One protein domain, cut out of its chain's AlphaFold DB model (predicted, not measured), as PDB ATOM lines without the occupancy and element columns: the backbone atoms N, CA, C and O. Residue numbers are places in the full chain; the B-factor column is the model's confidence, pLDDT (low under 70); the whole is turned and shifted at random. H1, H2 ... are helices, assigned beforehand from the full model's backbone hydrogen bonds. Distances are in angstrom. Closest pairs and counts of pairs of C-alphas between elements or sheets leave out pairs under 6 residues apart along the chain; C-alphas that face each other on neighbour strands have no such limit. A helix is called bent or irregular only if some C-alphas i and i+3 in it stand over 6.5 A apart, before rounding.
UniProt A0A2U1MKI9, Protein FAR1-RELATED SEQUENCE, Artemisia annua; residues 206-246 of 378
ATOM      1  N   ILE A 206     132.677 107.916 123.533       67.44
ATOM      2  CA  ILE A 206     133.663 108.597 122.685       67.44
ATOM      3  C   ILE A 206     133.997 109.971 123.280       67.44
ATOM      4  O   ILE A 206     135.165 110.311 123.455       67.44
ATOM      5  N   LEU A 207     132.982 110.735 123.700       58.81
ATOM      6  CA  LEU A 207     133.173 112.027 124.361       58.81
ATOM      7  C   LEU A 207     133.995 111.901 125.651       58.81
ATOM      8  O   LEU A 207     134.928 112.675 125.864       58.81
ATOM      9  N   ARG A 208     133.686 110.927 126.516       61.84
ATOM     10  CA  ARG A 208     134.437 110.702 127.765       61.84
ATOM     11  C   ARG A 208     135.900 110.355 127.511       61.84
ATOM     12  O   ARG A 208     136.763 110.819 128.251       61.84
ATOM     13  N   GLU A 209     136.174 109.543 126.499       74.81
ATOM     14  CA  GLU A 209     137.529 109.129 126.145       74.81
ATOM     15  C   GLU A 209     138.340 110.298 125.566       74.81
ATOM     16  O   GLU A 209     139.478 110.525 125.986       74.81
ATOM     17  N   ILE A 210     137.713 111.128 124.721       77.75
ATOM     18  CA  ILE A 210     138.287 112.389 124.231       77.75
ATOM     19  C   ILE A 210     138.651 113.302 125.407       77.75
ATOM     20  O   ILE A 210     139.809 113.703 125.521       77.75
ATOM     21  N   PHE A 211     137.720 113.585 126.326       72.31
ATOM     22  CA  PHE A 211     138.016 114.460 127.468       72.31
ATOM     23  C   PHE A 211     139.139 113.907 128.353       72.31
ATOM     24  O   PHE A 211     140.046 114.654 128.720       72.31
ATOM     25  N   ARG A 212     139.134 112.596 128.632       74.19
ATOM     26  CA  ARG A 212     140.184 111.933 129.418       74.19
ATOM     27  C   ARG A 212     141.558 112.039 128.752       74.19
ATOM     28  O   ARG A 212     142.548 112.275 129.439       74.19
ATOM     29  N   SER A 213     141.628 111.845 127.435       79.75
ATOM     30  CA  SER A 213     142.890 111.923 126.687       79.75
ATOM     31  C   SER A 213     143.479 113.335 126.692       79.75
ATOM     32  O   SER A 213     144.665 113.500 126.977       79.75
ATOM     33  N   VAL A 214     142.648 114.359 126.472       85.56
ATOM     34  CA  VAL A 214     143.076 115.763 126.503       85.56
ATOM     35  C   VAL A 214     143.568 116.142 127.899       85.56
ATOM     36  O   VAL A 214     144.648 116.714 128.034       85.56
ATOM     37  N   GLU A 215     142.824 115.770 128.940       76.62
ATOM     38  CA  GLU A 215     143.196 116.017 130.335       76.62
ATOM     39  C   GLU A 215     144.524 115.337 130.708       76.62
ATOM     40  O   GLU A 215     145.394 115.957 131.323       76.62
ATOM     41  N   TYR A 216     144.726 114.085 130.286       79.81
ATOM     42  CA  TYR A 216     145.983 113.368 130.493       79.81
ATOM     43  C   TYR A 216     147.176 114.090 129.848       79.81
ATOM     44  O   TYR A 216     148.205 114.274 130.501       79.81
ATOM     45  N   CYS A 217     147.040 114.535 128.594       81.38
ATOM     46  CA  CYS A 217     148.091 115.274 127.893       81.38
ATOM     47  C   CYS A 217     148.422 116.600 128.588       81.38
ATOM     48  O   CYS A 217     149.595 116.890 128.817       81.38
ATOM     49  N   VAL A 218     147.408 117.375 128.986       84.69
ATOM     50  CA  VAL A 218     147.607 118.649 129.698       84.69
ATOM     51  C   VAL A 218     148.349 118.429 131.017       84.69
ATOM     52  O   VAL A 218     149.334 119.113 131.279       84.69
ATOM     53  N   ASN A 219     147.946 117.433 131.809       73.81
ATOM     54  CA  ASN A 219     148.603 117.117 133.079       73.81
ATOM     55  C   ASN A 219     150.044 116.627 132.889       73.81
ATOM     56  O   ASN A 219     150.927 116.969 133.675       73.81
ATOM     57  N   ARG A 220     150.313 115.849 131.834       85.81
ATOM     58  CA  ARG A 220     151.659 115.341 131.540       85.81
ATOM     59  C   ARG A 220     152.618 116.450 131.103       85.81
ATOM     60  O   ARG A 220     153.799 116.369 131.430       85.81
ATOM     61  N   TYR A 221     152.114 117.458 130.392       89.38
ATOM     62  CA  TYR A 221     152.895 118.592 129.887       89.38
ATOM     63  C   TYR A 221     152.846 119.833 130.787       89.38
ATOM     64  O   TYR A 221     153.433 120.850 130.436       89.38
ATOM     65  N   ALA A 222     152.188 119.770 131.949       84.38
ATOM     66  CA  ALA A 222     151.927 120.934 132.802       84.38
ATOM     67  C   ALA A 222     153.189 121.724 133.206       84.38
ATOM     68  O   ALA A 222     153.120 122.940 133.362       84.38
ATOM     69  N   ASN A 223     154.336 121.048 133.331       85.75
ATOM     70  CA  ASN A 223     155.614 121.661 133.711       85.75
ATOM     71  C   ASN A 223     156.552 121.929 132.519       85.75
ATOM     72  O   ASN A 223     157.651 122.432 132.718       85.75
ATOM     73  N   GLU A 224     156.127 121.605 131.295       91.31
ATOM     74  CA  GLU A 224     156.919 121.718 130.065       91.31
ATOM     75  C   GLU A 224     156.214 122.680 129.090       91.31
ATOM     76  O   GLU A 224     155.440 122.247 128.225       91.31
ATOM     77  N   PRO A 225     156.432 124.005 129.219       87.25
ATOM     78  CA  PRO A 225     155.617 125.019 128.545       87.25
ATOM     79  C   PRO A 225     155.690 124.939 127.014       87.25
ATOM     80  O   PRO A 225     154.683 125.152 126.341       87.25
ATOM     81  N   GLU A 226     156.841 124.567 126.451       93.00
ATOM     82  CA  GLU A 226     157.005 124.410 125.001       93.00
ATOM     83  C   GLU A 226     156.200 123.228 124.440       93.00
ATOM     84  O   GLU A 226     155.643 123.304 123.342       93.00
ATOM     85  N   LEU A 227     156.111 122.125 125.191       91.69
ATOM     86  CA  LEU A 227     155.320 120.955 124.800       91.69
ATOM     87  C   LEU A 227     153.825 121.226 124.952       91.69
ATOM     88  O   LEU A 227     153.037 120.823 124.094       91.69
ATOM     89  N   LEU A 228     153.438 121.967 125.991       91.56
ATOM     90  CA  LEU A 228     152.061 122.400 126.186       91.56
ATOM     91  C   LEU A 228     151.606 123.352 125.069       91.56
ATOM     92  O   LEU A 228     150.490 123.219 124.564       91.56
ATOM     93  N   GLN A 229     152.483 124.257 124.626       91.62
ATOM     94  CA  GLN A 229     152.218 125.145 123.495       91.62
ATOM     95  C   GLN A 229     152.049 124.359 122.187       91.62
ATOM     96  O   GLN A 229     151.053 124.549 121.489       91.62
ATOM     97  N   LYS A 230     152.940 123.397 121.906       94.25
ATOM     98  CA  LYS A 230     152.785 122.488 120.758       94.25
ATOM     99  C   LYS A 230     151.469 121.715 120.823       94.25
ATOM    100  O   LYS A 230     150.780 121.624 119.812       94.25
ATOM    101  N   PHE A 231     151.089 121.177 121.983       94.94
ATOM    102  CA  PHE A 231     149.817 120.464 122.142       94.94
ATOM    103  C   PHE A 231     148.613 121.375 121.865       94.94
ATOM    104  O   PHE A 231     147.703 120.984 121.137       94.94
ATOM    105  N   ARG A 232     148.635 122.615 122.370       92.81
ATOM    106  CA  ARG A 232     147.609 123.628 122.095       92.81
ATOM    107  C   ARG A 232     147.484 123.923 120.600       92.81
ATOM    108  O   ARG A 232     146.365 123.980 120.100       92.81
ATOM    109  N   ASP A 233     148.591 124.059 119.880       95.00
ATOM    110  CA  ASP A 233     148.555 124.332 118.439       95.00
ATOM    111  C   ASP A 233     147.996 123.143 117.638       95.00
ATOM    112  O   ASP A 233     147.215 123.341 116.708       95.00
ATOM    113  N   HIS A 234     148.286 121.901 118.050       93.81
ATOM    114  CA  HIS A 234     147.644 120.715 117.468       93.81
ATOM    115  C   HIS A 234     146.128 120.691 117.728       93.81
ATOM    116  O   HIS A 234     145.364 120.350 116.827       93.81
ATOM    117  N   GLN A 235     145.673 121.078 118.927       92.62
ATOM    118  CA  GLN A 235     144.238 121.174 119.229       92.62
ATOM    119  C   GLN A 235     143.544 122.222 118.350       92.62
ATOM    120  O   GLN A 235     142.469 121.953 117.823       92.62
ATOM    121  N   VAL A 236     144.173 123.379 118.120       92.31
ATOM    122  CA  VAL A 236     143.633 124.417 117.224       92.31
ATOM    123  C   VAL A 236     143.488 123.895 115.791       92.31
ATOM    124  O   VAL A 236     142.436 124.074 115.188       92.31
ATOM    125  N   GLN A 237     144.481 123.169 115.271       94.19
ATOM    126  CA  GLN A 237     144.386 122.558 113.936       94.19
ATOM    127  C   GLN A 237     143.261 121.517 113.840       94.19
ATOM    128  O   GLN A 237     142.613 121.388 112.801       94.19
ATOM    129  N   LEU A 238     143.019 120.752 114.910       91.75
ATOM    130  CA  LEU A 238     141.894 119.815 114.969       91.75
ATOM    131  C   LEU A 238     140.545 120.546 114.988       91.75
ATOM    132  O   LEU A 238     139.610 120.087 114.335       91.75
ATOM    133  N   MET A 239     140.450 121.687 115.677       87.69
ATOM    134  CA  MET A 239     139.249 122.532 115.663       87.69
ATOM    135  C   MET A 239     138.967 123.086 114.262       87.69
ATOM    136  O   MET A 239     137.837 122.994 113.797       87.69
ATOM    137  N   GLU A 240     139.989 123.580 113.558       90.50
ATOM    138  CA  GLU A 240     139.841 124.074 112.181       90.50
ATOM    139  C   GLU A 240     139.361 122.980 111.218       90.50
ATOM    140  O   GLU A 240     138.508 123.230 110.365       90.50
ATOM    141  N   LYS A 241     139.866 121.748 111.372       91.06
ATOM    142  CA  LYS A 241     139.377 120.592 110.606       91.06
ATOM    143  C   LYS A 241     137.922 120.264 110.937       91.06
ATOM    144  O   LYS A 241     137.135 120.069 110.020       91.06
ATOM    145  N   ALA A 242     137.547 120.266 112.216       84.12
ATOM    146  CA  ALA A 242     136.168 120.008 112.633       84.12
ATOM    147  C   ALA A 242     135.186 121.059 112.086       84.12
ATOM    148  O   ALA A 242     134.097 120.705 111.635       84.12
ATOM    149  N   ASP A 243     135.586 122.333 112.068       82.25
ATOM    150  CA  ASP A 243     134.797 123.422 111.480       82.25
ATOM    151  C   ASP A 243     134.660 123.288 109.952       82.25
ATOM    152  O   ASP A 243     133.649 123.706 109.382       82.25
ATOM    153  N   ALA A 244     135.652 122.699 109.276       88.38
ATOM    154  CA  ALA A 244     135.585 122.390 107.849       88.38
ATOM    155  C   ALA A 244     134.695 121.167 107.554       88.38
ATOM    156  O   ALA A 244     133.916 121.198 106.600       88.38
ATOM    157  N   ASP A 245     134.784 120.123 108.382       85.00
ATOM    158  CA  ASP A 245     134.006 118.884 108.253       85.00
ATOM    159  C   ASP A 245     132.520 119.102 108.578       85.00
ATOM    160  O   ASP A 245     131.639 118.519 107.940       85.00
ATOM    161  N   VAL A 246     132.220 119.978 109.544       79.88
ATOM    162  CA  VAL A 246     130.857 120.377 109.916       79.88
ATOM    163  C   VAL A 246     130.737 121.903 109.858       79.88
ATOM    164  O   VAL A 246     130.801 122.577 110.890       79.88
TER     165      VAL A 246
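Overview. This is residues 206 to 246 of the 378 residues of the protein "Protein FAR1-RELATED SEQUENCE" of Artemisia annua (UniProt A0A2U1MKI9). Two helices make a narrow open V: H1 runs out, the chain turns at residues 222 to 224, and the longer H2 runs back, the two touching near the turn and spreading toward their far ends. The whole is flat, and the far parts of both arms, residues 206 to 213 and residues 236 to 246, stand free. The printed part has 41 residues with two named helices, H1 then H2, and no named strand; its class is all helix. It is loose, with a radius of gyration of the C-alphas of 11.5 A, and the C-alphas span 34 by 22 by 6 A.

Arrangement. Start with H1, residues 206 to 221, and go on through a tight link of three residues to H2, residues 225 to 245. The two form a helical hairpin, running opposite ways at a shallow tilt of 25 degrees. They touch, H1 with residues 217 to 221 alone and H2 with residues 227 to 231 alone. Look there for their closest C-alphas, those of Tyr 221 and Leu 228, 5.4 A apart. The helix centres are 13.6 A apart. In both H1 and H2 every O i to N i+4 pair is within hydrogen-bond range.

Along the chain. Find C-alpha 206 at (133.663, 108.597, 122.685); from there H1 runs 22.8 A to C-alpha 221 at (152.895, 118.592, 129.887). Pick up H2 at C-alpha 225, at (155.617, 125.019, 128.545), and read on for 30.3 A to C-alpha 245 at (134.006, 118.884, 108.253). Neither helix is bent.

Size, cuts and confidence. The two C-alphas farthest apart, those of Asn 223 and Val 246, are 34.4 A apart, while the first and last printed C-alphas, those of Ile 206 and Val 246, are 17.6 A apart. The printed part has no cut. In the B-factor column you will find a mean pLDDT of 84.7 for the printed part of this model, with residues 206 to 208 under 70.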